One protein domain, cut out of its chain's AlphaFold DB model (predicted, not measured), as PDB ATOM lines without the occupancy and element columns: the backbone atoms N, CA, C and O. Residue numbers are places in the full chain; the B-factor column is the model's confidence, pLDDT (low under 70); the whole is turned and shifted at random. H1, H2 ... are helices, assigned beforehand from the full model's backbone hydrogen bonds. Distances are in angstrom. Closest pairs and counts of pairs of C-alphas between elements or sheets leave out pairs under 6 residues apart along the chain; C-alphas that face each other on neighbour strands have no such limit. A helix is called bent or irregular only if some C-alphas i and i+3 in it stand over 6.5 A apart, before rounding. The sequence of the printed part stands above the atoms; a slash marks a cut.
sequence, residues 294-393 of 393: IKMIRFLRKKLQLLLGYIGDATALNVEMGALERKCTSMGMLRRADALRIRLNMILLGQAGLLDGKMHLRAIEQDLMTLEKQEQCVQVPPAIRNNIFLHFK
ATOM      1  N   ILE A 294      43.315  88.422  59.739       81.38
ATOM      2  CA  ILE A 294      41.931  88.386  59.235       81.38
ATOM      3  C   ILE A 294      41.679  89.562  58.282       81.38
ATOM      4  O   ILE A 294      41.052  89.408  57.230       81.38
ATOM      5  N   LYS A 295      42.202  90.746  58.624       81.00
ATOM      6  CA  LYS A 295      42.110  91.930  57.757       81.00
ATOM      7  C   LYS A 295      42.925  91.753  56.471       81.00
ATOM      8  O   LYS A 295      42.460  92.194  55.423       81.00
ATOM      9  N   MET A 296      44.079  91.088  56.536       81.31
ATOM     10  CA  MET A 296      44.906  90.765  55.372       81.31
ATOM     11  C   MET A 296      44.195  89.796  54.426       81.31
ATOM     12  O   MET A 296      44.074  90.091  53.242       81.31
ATOM     13  N   ILE A 297      43.654  88.687  54.939       83.81
ATOM     14  CA  ILE A 297      42.917  87.707  54.122       83.81
ATOM     15  C   ILE A 297      41.738  88.391  53.417       83.81
ATOM     16  O   ILE A 297      41.552  88.238  52.211       83.81
ATOM     17  N   ARG A 298      40.976  89.226  54.139       83.12
ATOM     18  CA  ARG A 298      39.872  89.999  53.549       83.12
ATOM     19  C   ARG A 298      40.355  90.982  52.478       83.12
ATOM     20  O   ARG A 298      39.689  91.139  51.457       83.12
ATOM     21  N   PHE A 299      41.487  91.643  52.709       82.56
ATOM     22  CA  PHE A 299      42.098  92.558  51.747       82.56
ATOM     23  C   PHE A 299      42.512  91.829  50.462       82.56
ATOM     24  O   PHE A 299      42.111  92.254  49.378       82.56
ATOM     25  N   LEU A 300      43.236  90.712  50.579       83.12
ATOM     26  CA  LEU A 300      43.705  89.924  49.440       83.12
ATOM     27  C   LEU A 300      42.541  89.349  48.632       83.12
ATOM     28  O   LEU A 300      42.487  89.560  47.424       83.12
ATOM     29  N   ARG A 301      41.550  88.729  49.289       83.62
ATOM     30  CA  ARG A 301      40.350  88.204  48.612       83.62
ATOM     31  C   ARG A 301      39.611  89.292  47.836       83.62
ATOM     32  O   ARG A 301      39.258  89.085  46.680       83.62
ATOM     33  N   LYS A 302      39.435  90.477  48.433       82.44
ATOM     34  CA  LYS A 302      38.796  91.616  47.759       82.44
ATOM     35  C   LYS A 302      39.589  92.065  46.529       82.44
ATOM     36  O   LYS A 302      38.990  92.422  45.522       82.44
ATOM     37  N   LYS A 303      40.922  92.071  46.601       80.56
ATOM     38  CA  LYS A 303      41.785  92.456  45.475       80.56
ATOM     39  C   LYS A 303      41.793  91.412  44.360       80.56
ATOM     40  O   LYS A 303      41.657  91.802  43.208       80.56
ATOM     41  N   LEU A 304      41.859  90.125  44.692       82.88
ATOM     42  CA  LEU A 304      41.756  89.035  43.718       82.88
ATOM     43  C   LEU A 304      40.379  89.012  43.041       82.88
ATOM     44  O   LEU A 304      40.295  88.861  41.828       82.88
ATOM     45  N   GLN A 305      39.302  89.273  43.785       80.38
ATOM     46  CA  GLN A 305      37.955  89.359  43.214       80.38
ATOM     47  C   GLN A 305      37.811  90.513  42.210       80.38
ATOM     48  O   GLN A 305      37.088  90.383  41.228       80.38
ATOM     49  N   LEU A 306      38.516  91.631  42.416       78.38
ATOM     50  CA  LEU A 306      38.525  92.738  41.453       78.38
ATOM     51  C   LEU A 306      39.196  92.360  40.125       78.38
ATOM     52  O   LEU A 306      38.828  92.936  39.110       78.38
ATOM     53  N   LEU A 307      40.128  91.400  40.111       78.19
ATOM     54  CA  LEU A 307      40.761  90.915  38.875       78.19
ATOM     55  C   LEU A 307      39.794  90.129  37.983       78.19
ATOM     56  O   LEU A 307      40.008  90.057  36.776       78.19
ATOM     57  N   LEU A 308      38.721  89.581  38.559       75.12
ATOM     58  CA  LEU A 308      37.687  88.841  37.831       75.12
ATOM     59  C   LEU A 308      36.658  89.758  37.149       75.12
ATOM     60  O   LEU A 308      35.853  89.283  36.354       75.12
ATOM     61  N   GLY A 309      36.651  91.054  37.475       72.56
ATOM     62  CA  GLY A 309      35.726  92.042  36.919       72.56
ATOM     63  C   GLY A 309      36.432  93.099  36.073       72.56
ATOM     64  O   GLY A 309      37.654  93.199  36.053       72.56
ATOM     65  N   TYR A 310      35.663  93.940  35.386       75.81
ATOM     66  CA  TYR A 310      36.223  95.076  34.658       75.81
ATOM     67  C   TYR A 310      36.730  96.150  35.637       75.81
ATOM     68  O   TYR A 310      35.949  96.718  36.404       75.81
ATOM     69  N   ILE A 311      38.040  96.422  35.633       74.31
ATOM     70  CA  ILE A 311      38.682  97.368  36.566       74.31
ATOM     71  C   ILE A 311      38.653  98.808  36.025       74.31
ATOM     72  O   ILE A 311      38.599  99.756  36.815       74.31
ATOM     73  N   GLY A 312      38.668  98.975  34.699       77.19
ATOM     74  CA  GLY A 312      38.672 100.268  34.015       77.19
ATOM     75  C   GLY A 312      39.555 100.275  32.766       77.19
ATOM     76  O   GLY A 312      40.218  99.288  32.454       77.19
ATOM     77  N   ASP A 313      39.576 101.408  32.067       80.38
ATOM     78  CA  ASP A 313      40.458 101.643  30.922       80.38
ATOM     79  C   ASP A 313      41.856 102.072  31.395       80.38
ATOM     80  O   ASP A 313      42.028 103.100  32.060       80.38
ATOM     81  N   ALA A 314      42.865 101.275  31.042       81.94
ATOM     82  CA  ALA A 314      44.259 101.519  31.397       81.94
ATOM     83  C   ALA A 314      44.787 102.850  30.841       81.94
ATOM     84  O   ALA A 314      45.573 103.524  31.511       81.94
ATOM     85  N   THR A 315      44.351 103.254  29.645       81.56
ATOM     86  CA  THR A 315      44.833 104.488  29.008       81.56
ATOM     87  C   THR A 315      44.301 105.720  29.734       81.56
ATOM     88  O   THR A 315      45.083 106.595  30.112       81.56
ATOM     89  N   ALA A 316      43.003 105.737  30.049       78.94
ATOM     90  CA  ALA A 316      42.374 106.784  30.849       78.94
ATOM     91  C   ALA A 316      43.006 106.902  32.251       78.94
ATOM     92  O   ALA A 316      43.337 108.005  32.692       78.94
ATOM     93  N   LEU A 317      43.253 105.768  32.924       82.25
ATOM     94  CA  LEU A 317      43.897 105.737  34.243       82.25
ATOM     95  C   LEU A 317      45.342 106.256  34.205       82.25
ATOM     96  O   LEU A 317      45.757 106.975  35.115       82.25
ATOM     97  N   ASN A 318      46.102 105.931  33.156       83.19
ATOM     98  CA  ASN A 318      47.475 106.406  32.987       83.19
ATOM     99  C   ASN A 318      47.530 107.921  32.719       83.19
ATOM    100  O   ASN A 318      48.377 108.626  33.272       83.19
ATOM    101  N   VAL A 319      46.593 108.447  31.924       86.56
ATOM    102  CA  VAL A 319      46.471 109.893  31.679       86.56
ATOM    103  C   VAL A 319      46.112 110.640  32.969       86.56
ATOM    104  O   VAL A 319      46.743 111.659  33.271       86.56
ATOM    105  N   GLU A 320      45.161 110.127  33.759       84.31
ATOM    106  CA  GLU A 320      44.779 110.717  35.053       84.31
ATOM    107  C   GLU A 320      45.941 110.669  36.060       84.31
ATOM    108  O   GLU A 320      46.259 111.683  36.689       84.31
ATOM    109  N   MET A 321      46.633 109.528  36.164       85.31
ATOM    110  CA  MET A 321      47.815 109.368  37.017       85.31
ATOM    111  C   MET A 321      48.918 110.360  36.623       85.31
ATOM    112  O   MET A 321      49.389 111.124  37.467       85.31
ATOM    113  N   GLY A 322      49.275 110.435  35.338       80.50
ATOM    114  CA  GLY A 322      50.298 111.362  34.852       80.50
ATOM    115  C   GLY A 322      49.907 112.836  35.021       80.50
ATOM    116  O   GLY A 322      50.765 113.697  35.230       80.50
ATOM    117  N   ALA A 323      48.617 113.174  34.952       83.19
ATOM    118  CA  ALA A 323      48.132 114.522  35.256       83.19
ATOM    119  C   ALA A 323      48.284 114.874  36.745       83.19
ATOM    120  O   ALA A 323      48.667 116.003  37.062       83.19
ATOM    121  N   LEU A 324      48.027 113.921  37.646       80.88
ATOM    122  CA  LEU A 324      48.174 114.108  39.092       80.88
ATOM    123  C   LEU A 324      49.641 114.179  39.525       80.88
ATOM    124  O   LEU A 324      49.984 115.016  40.358       80.88
ATOM    125  N   GLU A 325      50.523 113.379  38.929       77.50
ATOM    126  CA  GLU A 325      51.961 113.404  39.231       77.50
ATOM    127  C   GLU A 325      52.630 114.709  38.803       77.50
ATOM    128  O   GLU A 325      53.453 115.256  39.535       77.50
ATOM    129  N   ARG A 326      52.229 115.261  37.652       77.38
ATOM    130  CA  ARG A 326      52.742 116.552  37.166       77.38
ATOM    131  C   ARG A 326      52.272 117.743  38.003       77.38
ATOM    132  O   ARG A 326      52.950 118.764  38.026       77.38
ATOM    133  N   LYS A 327      51.125 117.623  38.678       75.12
ATOM    134  CA  LYS A 327      50.511 118.687  39.495       75.12
ATOM    135  C   LYS A 327      50.729 118.501  41.005       75.12
ATOM    136  O   LYS A 327      50.186 119.279  41.785       75.12
ATOM    137  N   CYS A 328      51.484 117.482  41.427       62.09
ATOM    138  CA  CYS A 328      51.583 117.078  42.830       62.09
ATOM    139  C   CYS A 328      52.207 118.162  43.725       62.09
ATOM    140  O   CYS A 328      53.421 118.350  43.749       62.09
ATOM    141  N   THR A 329      51.360 118.822  44.513       63.78
ATOM    142  CA  THR A 329      51.740 119.796  45.552       63.78
ATOM    143  C   THR A 329      51.271 119.396  46.955       63.78
ATOM    144  O   THR A 329      51.723 119.992  47.927       63.78
ATOM    145  N   SER A 330      50.405 118.378  47.103       73.19
ATOM    146  CA  SER A 330      49.863 117.953  48.405       73.19
ATOM    147  C   SER A 330      49.875 116.435  48.625       73.19
ATOM    148  O   SER A 330      49.692 115.641  47.698       73.19
ATOM    149  N   MET A 331      50.006 116.025  49.895       67.00
ATOM    150  CA  MET A 331      49.975 114.617  50.332       67.00
ATOM    151  C   MET A 331      48.676 113.883  49.955       67.00
ATOM    152  O   MET A 331      48.681 112.667  49.767       67.00
ATOM    153  N   GLY A 332      47.557 114.603  49.821       72.19
ATOM    154  CA  GLY A 332      46.285 114.026  49.377       72.19
ATOM    155  C   GLY A 332      46.294 113.634  47.897       72.19
ATOM    156  O   GLY A 332      45.758 112.586  47.536       72.19
ATOM    157  N   MET A 333      46.948 114.433  47.047       70.69
ATOM    158  CA  MET A 333      47.090 114.128  45.618       70.69
ATOM    159  C   MET A 333      48.052 112.964  45.381       70.69
ATOM    160  O   MET A 333      47.763 112.112  44.543       70.69
ATOM    161  N   LEU A 334      49.123 112.866  46.177       70.62
ATOM    162  CA  LEU A 334      50.075 111.756  46.107       70.62
ATOM    163  C   LEU A 334      49.397 110.407  46.408       70.62
ATOM    164  O   LEU A 334      49.510 109.464  45.631       70.62
ATOM    165  N   ARG A 335      48.574 110.347  47.466       72.81
ATOM    166  CA  ARG A 335      47.791 109.142  47.807       72.81
ATOM    167  C   ARG A 335      46.820 108.727  46.702       72.81
ATOM    168  O   ARG A 335      46.577 107.538  46.504       72.81
ATOM    169  N   ARG A 336      46.237 109.700  45.997       74.44
ATOM    170  CA  ARG A 336      45.316 109.440  44.887       74.44
ATOM    171  C   ARG A 336      46.061 108.929  43.651       74.44
ATOM    172  O   ARG A 336      45.578 107.993  43.021       74.44
ATOM    173  N   ALA A 337      47.242 109.473  43.361       76.00
ATOM    174  CA  ALA A 337      48.120 108.970  42.305       76.00
ATOM    175  C   ALA A 337      48.570 107.526  42.584       76.00
ATOM    176  O   ALA A 337      48.465 106.676  41.704       76.00
ATOM    177  N   ASP A 338      48.951 107.205  43.822       73.38
ATOM    178  CA  ASP A 338      49.335 105.836  44.194       73.38
ATOM    179  C   ASP A 338      48.166 104.846  44.104       73.38
ATOM    180  O   ASP A 338      48.339 103.711  43.659       73.38
ATOM    181  N   ALA A 339      46.947 105.266  44.450       76.12
ATOM    182  CA  ALA A 339      45.759 104.433  44.267       76.12
ATOM    183  C   ALA A 339      45.475 104.130  42.781       76.12
ATOM    184  O   ALA A 339      45.053 103.015  42.453       76.12
ATOM    185  N   LEU A 340      45.712 105.100  41.889       79.31
ATOM    186  CA  LEU A 340      45.596 104.918  40.439       79.31
ATOM    187  C   LEU A 340      46.713 104.029  39.891       79.31
ATOM    188  O   LEU A 340      46.423 103.132  39.105       79.31
ATOM    189  N   ARG A 341      47.949 104.197  40.369       81.31
ATOM    190  CA  ARG A 341      49.086 103.329  40.034       81.31
ATOM    191  C   ARG A 341      48.807 101.872  40.400       81.31
ATOM    192  O   ARG A 341      48.969 100.992  39.563       81.31
ATOM    193  N   ILE A 342      48.306 101.611  41.609       76.56
ATOM    194  CA  ILE A 342      47.931 100.252  42.036       76.56
ATOM    195  C   ILE A 342      46.834  99.681  41.127       76.56
ATOM    196  O   ILE A 342      46.894  98.513  40.754       76.56
ATOM    197  N   ARG A 343      45.831 100.482  40.746       78.56
ATOM    198  CA  ARG A 343      44.780 100.048  39.806       78.56
ATOM    199  C   ARG A 343      45.332  99.739  38.416       78.56
ATOM    200  O   ARG A 343      44.949  98.725  37.841       78.56
ATOM    201  N   LEU A 344      46.232 100.573  37.906       81.00
ATOM    202  CA  LEU A 344      46.891 100.365  36.623       81.00
ATOM    203  C   LEU A 344      47.727  99.076  36.644       81.00
ATOM    204  O   LEU A 344      47.592  98.250  35.747       81.00
ATOM    205  N   ASN A 345      48.490  98.843  37.713       82.38
ATOM    206  CA  ASN A 345      49.250  97.608  37.908       82.38
ATOM    207  C   ASN A 345      48.334  96.377  37.993       82.38
ATOM    208  O   ASN A 345      48.650  95.339  37.421       82.38
ATOM    209  N   MET A 346      47.167  96.481  38.640       76.69
ATOM    210  CA  MET A 346      46.186  95.388  38.660       76.69
ATOM    211  C   MET A 346      45.649  95.048  37.260       76.69
ATOM    212  O   MET A 346      45.392  93.879  36.989       76.69
ATOM    213  N   ILE A 347      45.510  96.031  36.366       79.25
ATOM    214  CA  ILE A 347      45.101  95.787  34.976       79.25
ATOM    215  C   ILE A 347      46.260  95.172  34.180       79.25
ATOM    216  O   ILE A 347      46.107  94.104  33.591       79.25
ATOM    217  N   LEU A 348      47.428  95.818  34.194       77.12
ATOM    218  CA  LEU A 348      48.570  95.444  33.352       77.12
ATOM    219  C   LEU A 348      49.229  94.129  33.790       77.12
ATOM    220  O   LEU A 348      49.503  93.259  32.964       77.12
ATOM    221  N   LEU A 349      49.476  93.969  35.088       77.81
ATOM    222  CA  LEU A 349      50.140  92.787  35.640       77.81
ATOM    223  C   LEU A 349      49.113  91.711  36.008       77.81
ATOM    224  O   LEU A 349      49.324  90.533  35.747       77.81
ATOM    225  N   GLY A 350      47.975  92.105  36.582       72.44
ATOM    226  CA  GLY A 350      46.959  91.159  37.051       72.44
ATOM    227  C   GLY A 350      46.095  90.566  35.935       72.44
ATOM    228  O   GLY A 350      46.014  89.347  35.823       72.44
ATOM    229  N   GLN A 351      45.450  91.404  35.114       75.69
ATOM    230  CA  GLN A 351      44.519  90.938  34.072       75.69
ATOM    231  C   GLN A 351      45.218  90.607  32.750       75.69
ATOM    232  O   GLN A 351      44.962  89.552  32.173       75.69
ATOM    233  N   ALA A 352      46.119  91.475  32.281       76.38
ATOM    234  CA  ALA A 352      46.853  91.255  31.034       76.38
ATOM    235  C   ALA A 352      48.054  90.301  31.199       76.38
ATOM    236  O   ALA A 352      48.519  89.720  30.221       76.38
ATOM    237  N   GLY A 353      48.536  90.087  32.429       73.69
ATOM    238  CA  GLY A 353      49.592  89.113  32.722       73.69
ATOM    239  C   GLY A 353      50.992  89.514  32.246       73.69
ATOM    240  O   GLY A 353      51.828  88.629  32.061       73.69
ATOM    241  N   LEU A 354      51.251  90.809  32.042       73.12
ATOM    242  CA  LEU A 354      52.564  91.340  31.649       73.12
ATOM    243  C   LEU A 354      53.595  91.207  32.786       73.12
ATOM    244  O   LEU A 354      53.208  91.112  33.950       73.12
ATOM    245  N   LEU A 355      54.897  91.236  32.448       71.50
ATOM    246  CA  LEU A 355      56.032  91.223  33.398       71.50
ATOM    247  C   LEU A 355      55.871  90.174  34.514       71.50
ATOM    248  O   LEU A 355      55.865  90.502  35.696       71.50
ATOM    249  N   ASP A 356      55.672  88.912  34.132       77.75
ATOM    250  CA  ASP A 356      55.478  87.795  35.067       77.75
ATOM    251  C   ASP A 356      54.276  87.943  36.018       77.75
ATOM    252  O   ASP A 356      54.186  87.264  37.044       77.75
ATOM    253  N   GLY A 357      53.282  88.762  35.665       76.50
ATOM    254  CA  GLY A 357      52.087  88.996  36.476       76.50
ATOM    255  C   GLY A 357      51.337  87.720  36.890       76.50
ATOM    256  O   GLY A 357      50.845  87.620  38.015       76.50
ATOM    257  N   LYS A 358      51.355  86.675  36.047       78.38
ATOM    258  CA  LYS A 358      50.828  85.339  36.392       78.38
ATOM    259  C   LYS A 358      51.612  84.657  37.518       78.38
ATOM    260  O   LYS A 358      51.010  83.956  38.332       78.38
ATOM    261  N   MET A 359      52.933  84.836  37.582       82.56
ATOM    262  CA  MET A 359      53.743  84.329  38.694       82.56
ATOM    263  C   MET A 359      53.417  85.072  39.987       82.56
ATOM    264  O   MET A 359      53.220  84.430  41.016       82.56
ATOM    265  N   HIS A 360      53.291  86.400  39.927       79.44
ATOM    266  CA  HIS A 360      52.907  87.218  41.079       79.44
ATOM    267  C   HIS A 360      51.522  86.848  41.618       79.44
ATOM    268  O   HIS A 360      51.345  86.730  42.829       79.44
ATOM    269  N   LEU A 361      50.559  86.576  40.733       81.75
ATOM    270  CA  LEU A 361      49.219  86.140  41.124       81.75
ATOM    271  C   LEU A 361      49.247  84.773  41.823       81.75
ATOM    272  O   LEU A 361      48.685  84.636  42.908       81.75
ATOM    273  N   ARG A 362      49.987  83.799  41.273       83.56
ATOM    274  CA  ARG A 362      50.188  82.485  41.914       83.56
ATOM    275  C   ARG A 362      50.887  82.598  43.271       83.56
ATOM    276  O   ARG A 362      50.528  81.879  44.198       83.56
ATOM    277  N   ALA A 363      51.867  83.491  43.403       83.56
ATOM    278  CA  ALA A 363      52.559  83.730  44.667       83.56
ATOM    279  C   ALA A 363      51.620  84.341  45.723       83.56
ATOM    280  O   ALA A 363      51.586  83.872  46.859       83.56
ATOM    281  N   ILE A 364      50.775  85.307  45.337       84.81
ATOM    282  CA  ILE A 364      49.743  85.874  46.222       84.81
ATOM    283  C   ILE A 364      48.714  84.807  46.635       84.81
ATOM    284  O   ILE A 364      48.295  84.783  47.794       84.81
ATOM    285  N   GLU A 365      48.307  83.916  45.728       84.69
ATOM    286  CA  GLU A 365      47.409  82.794  46.049       84.69
ATOM    287  C   GLU A 365      48.043  81.816  47.045       84.69
ATOM    288  O   GLU A 365      47.385  81.390  47.995       84.69
ATOM    289  N   GLN A 366      49.330  81.497  46.880       85.75
ATOM    290  CA  GLN A 366      50.077  80.652  47.817       85.75
ATOM    291  C   GLN A 366      50.217  81.306  49.199       85.75
ATOM    292  O   GLN A 366      49.997  80.645  50.221       85.75
ATOM    293  N   ASP A 367      50.526  82.603  49.252       84.25
ATOM    294  CA  ASP A 367      50.590  83.365  50.504       84.25
ATOM    295  C   ASP A 367      49.215  83.414  51.193       84.25
ATOM    296  O   ASP A 367      49.118  83.244  52.410       84.25
ATOM    297  N   LEU A 368      48.130  83.562  50.425       85.81
ATOM    298  CA  LEU A 368      46.759  83.513  50.935       85.81
ATOM    299  C   LEU A 368      46.414  82.131  51.511       85.81
ATOM    300  O   LEU A 368      45.915  82.066  52.636       85.81
ATOM    301  N   MET A 369      46.740  81.036  50.815       86.00
ATOM    302  CA  MET A 369      46.549  79.671  51.337       86.00
ATOM    303  C   MET A 369      47.352  79.430  52.622       86.00
ATOM    304  O   MET A 369      46.881  78.765  53.547       86.00
ATOM    305  N   THR A 370      48.565  79.977  52.696       86.12
ATOM    306  CA  THR A 370      49.435  79.869  53.875       86.12
ATOM    307  C   THR A 370      48.832  80.618  55.059       86.12
ATOM    308  O   THR A 370      48.742  80.074  56.163       86.12
ATOM    309  N   LEU A 371      48.343  81.837  54.821       84.44
ATOM    310  CA  LEU A 371      47.642  82.622  55.829       84.44
ATOM    311  C   LEU A 371      46.362  81.922  56.287       84.44
ATOM    312  O   LEU A 371      46.083  81.932  57.479       84.44
ATOM    313  N   GLU A 372      45.600  81.281  55.405       84.69
ATOM    314  CA  GLU A 372      44.384  80.547  55.778       84.69
ATOM    315  C   GLU A 372      44.674  79.320  56.651       84.69
ATOM    316  O   GLU A 372      43.984  79.130  57.650       84.69
ATOM    317  N   LYS A 373      45.747  78.571  56.372       84.75
ATOM    318  CA  LYS A 373      46.158  77.403  57.174       84.75
ATOM    319  C   LYS A 373      46.693  77.757  58.568       84.75
ATOM    320  O   LYS A 373      46.576  76.961  59.493       84.75
ATOM    321  N   GLN A 374      47.290  78.935  58.740       80.31
ATOM    322  CA  GLN A 374      47.890  79.358  60.013       80.31
ATOM    323  C   GLN A 374      46.863  80.009  60.956       80.31
ATOM    324  O   GLN A 374      46.915  81.212  61.222       80.31
ATOM    325  N   GLU A 375      45.922  79.225  61.486       69.44
ATOM    326  CA  GLU A 375      44.836  79.737  62.343       69.44
ATOM    327  C   GLU A 375      45.306  80.379  63.658       69.44
ATOM    328  O   GLU A 375      44.641  81.278  64.172       69.44
ATOM    329  N   GLN A 376      46.483  79.994  64.155       69.00
ATOM    330  CA  GLN A 376      47.011  80.411  65.459       69.00
ATOM    331  C   GLN A 376      47.700  81.794  65.460       69.00
ATOM    332  O   GLN A 376      47.963  82.343  66.529       69.00
ATOM    333  N   CYS A 377      47.986  82.401  64.299       68.25
ATOM    334  CA  CYS A 377      48.677  83.698  64.221       68.25
ATOM    335  C   CYS A 377      47.704  84.888  64.119       68.25
ATOM    336  O   CYS A 377      46.978  85.038  63.139       68.25
ATOM    337  N   VAL A 378      47.740  85.804  65.094       73.25
ATOM    338  CA  VAL A 378      46.918  87.037  65.084       73.25
ATOM    339  C   VAL A 378      47.512  88.122  64.164       73.25
ATOM    340  O   VAL A 378      46.778  88.872  63.510       73.25
ATOM    341  N   GLN A 379      48.844  88.191  64.083       79.25
ATOM    342  CA  GLN A 379      49.599  89.137  63.252       79.25
ATOM    343  C   GLN A 379      50.263  88.410  62.080       79.25
ATOM    344  O   GLN A 379      50.726  87.280  62.231       79.25
ATOM    345  N   VAL A 380      50.324  89.062  60.918       75.44
ATOM    346  CA  VAL A 380      51.010  88.512  59.740       75.44
ATOM    347  C   VAL A 380      52.528  88.614  59.934       75.44
ATOM    348  O   VAL A 380      53.016  89.709  60.225       75.44
ATOM    349  N   PRO A 381      53.292  87.521  59.739       79.12
ATOM    350  CA  PRO A 381      54.747  87.557  59.800       79.12
ATOM    351  C   PRO A 381      55.351  88.639  58.883       79.12
ATOM    352  O   PRO A 381      54.910  88.783  57.737       79.12
ATOM    353  N   PRO A 382      56.394  89.374  59.326       73.25
ATOM    354  CA  PRO A 382      57.018  90.438  58.535       73.25
ATOM    355  C   PRO A 382      57.505  89.975  57.157       73.25
ATOM    356  O   PRO A 382      57.365  90.717  56.190       73.25
ATOM    357  N   ALA A 383      58.006  88.740  57.059       72.62
ATOM    358  CA  ALA A 383      58.456  88.139  55.805       72.62
ATOM    359  C   ALA A 383      57.319  88.006  54.778       72.62
ATOM    360  O   ALA A 383      57.462  88.458  53.647       72.62
ATOM    361  N   ILE A 384      56.163  87.475  55.194       73.00
ATOM    362  CA  ILE A 384      54.982  87.310  54.327       73.00
ATOM    363  C   ILE A 384      54.430  88.680  53.922       73.00
ATOM    364  O   ILE A 384      54.099  88.911  52.765       73.00
ATOM    365  N   ARG A 385      54.390  89.638  54.852       77.50
ATOM    366  CA  ARG A 385      53.939  91.006  54.560       77.50
ATOM    367  C   ARG A 385      54.840  91.710  53.537       77.50
ATOM    368  O   ARG A 385      54.323  92.408  52.669       77.50
ATOM    369  N   ASN A 386      56.156  91.526  53.633       72.19
ATOM    370  CA  ASN A 386      57.111  92.082  52.673       72.19
ATOM    371  C   ASN A 386      56.992  91.398  51.307       72.19
ATOM    372  O   ASN A 386      57.080  92.079  50.290       72.19
ATOM    373  N   ASN A 387      56.737  90.087  51.279       74.00
ATOM    374  CA  ASN A 387      56.516  89.352  50.035       74.00
ATOM    375  C   ASN A 387      55.245  89.828  49.314       74.00
ATOM    376  O   ASN A 387      55.296  90.243  48.160       74.00
ATOM    377  N   ILE A 388      54.130  89.916  50.049       75.44
ATOM    378  CA  ILE A 388      52.875  90.481  49.544       75.44
ATOM    379  C   ILE A 388      53.112  91.901  49.017       75.44
ATOM    380  O   ILE A 388      52.664  92.227  47.925       75.44
ATOM    381  N   PHE A 389      53.848  92.745  49.744       74.56
ATOM    382  CA  PHE A 389      54.148  94.101  49.280       74.56
ATOM    383  C   PHE A 389      54.868  94.127  47.924       74.56
ATOM    384  O   PHE A 389      54.496  94.919  47.059       74.56
ATOM    385  N   LEU A 390      55.859  93.255  47.723       71.81
ATOM    386  CA  LEU A 390      56.610  93.173  46.469       71.81
ATOM    387  C   LEU A 390      55.731  92.785  45.276       71.81
ATOM    388  O   LEU A 390      56.040  93.178  44.160       71.81
ATOM    389  N   HIS A 391      54.643  92.049  45.501       70.56
ATOM    390  CA  HIS A 391      53.716  91.638  44.445       70.56
ATOM    391  C   HIS A 391      52.613  92.669  44.141       70.56
ATOM    392  O   HIS A 391      51.881  92.509  43.169       70.56
ATOM    393  N   PHE A 392      52.479  93.722  44.958       66.00
ATOM    394  CA  PHE A 392      51.498  94.801  44.768       66.00
ATOM    395  C   PHE A 392      52.102  96.113  44.238       66.00
ATOM    396  O   PHE A 392      51.348  97.036  43.914       66.00
ATOM    397  N   LYS A 393      53.432  96.213  44.186       60.19
ATOM    398  CA  LYS A 393      54.177  97.354  43.647       60.19
ATOM    399  C   LYS A 393      54.477  97.136  42.173       60.19
ATOM    400  O   LYS A 393      54.366  98.137  41.430       60.19
TER     401      LYS A 393
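What this domain is: This is residues 294 to 393 of the 393 residues of an uncharacterized protein of Phlebotomus papatasi (UniProt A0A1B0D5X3). Two groups of helices meet in a broad V: a helical hairpin of H2 and H3 makes one limb, and H4, with H1 on one side of it and H5 on another, makes the other. The limbs join where the last residues of H3 reach the end of H1 and the beginning of H4, while H2 is out at the far side of H3, away from the other three helices. The printed part has 100 residues, with five named helices in the order H1, H2, H3, H4, H5 and no named strand; the class is all helix. It is only just compact, close to loose, with a radius of gyration of the C-alphas of 15.2 A, and its elongated outline spans 46 by 29 by 21 A.

How they stand to each other: H1, residues 294 to 307, touches H4, residues 357 to 373, with residues 297 to 300 alone. Their closest C-alphas, those of Ile 297 and Leu 368, are 6.5 A apart, and they run opposite ways at a shallow tilt of 31 degrees. H1 also touches H3, residues 331 to 351, with residue 307 alone, the closest C-alphas being those of Leu 307 and Gln 351 at 6.1 A, at a steep tilt of 62 degrees. H2, residues 314 to 326, forms a helical hairpin with H3: they run opposite ways at a shallow tilt of 26 degrees, and their closest C-alphas, those of Met 321 and Ala 337, are 5.3 A apart. H3 touches H4 with residues 348 to 350 alone, about perpendicular at 79 degrees; the closest C-alphas, those of Leu 349 and Gly 357, are 4.3 A apart. H4 and H5, residues 382 to 392, form the second helical hairpin, running opposite ways at a shallow tilt of 33 degrees, only just short of steep; their closest C-alphas, those of His 360 and His 391, are 5.6 A apart. H3 and H5 are close but not clearly touching, with the C-alphas of Ile 342 and Phe 392, their closest, 7.1 A apart. H1 and H5 are apart, and H2 is apart from H1, H4 and H5. The helix packing is part aligned, part crossed: of five touching pairs, three are at a shallow tilt. In H1, H2, H3, H4 and H5 every O i to N i+4 pair is within hydrogen-bond range.

Where its parts are: H1 begins at C-alpha 294, at (41.931, 88.386, 59.235), and measures 20.5 A from first to last C-alpha. H2 measures 18.2 A. H3, the longest helix with 21 residues, measures 29.2 A and ends at C-alpha 351, at (44.519, 90.938, 34.072); it is neither bent nor irregular, but only just: C-alphas 348 and 351 are 6.1 A apart. H4 measures 24.5 A. H5 measures 15.5 A and ends at C-alpha 392, at (51.498, 94.801, 44.768).

The domain as a whole: The C-alphas of Lys 327 and Gln 376, the two farthest apart, are 46.4 A apart. The printed part has no cut and ends at Lys 393, the chain's last residue. The links H2 to H3 and H3 to H4 are tight, those from H1 to H2 and H4 to H5 are short, and there is no long link. The mean pLDDT of the printed part is 77.7, with values under 70 at residues 328 to 329, 331, 375 to 377 and 392 to 393.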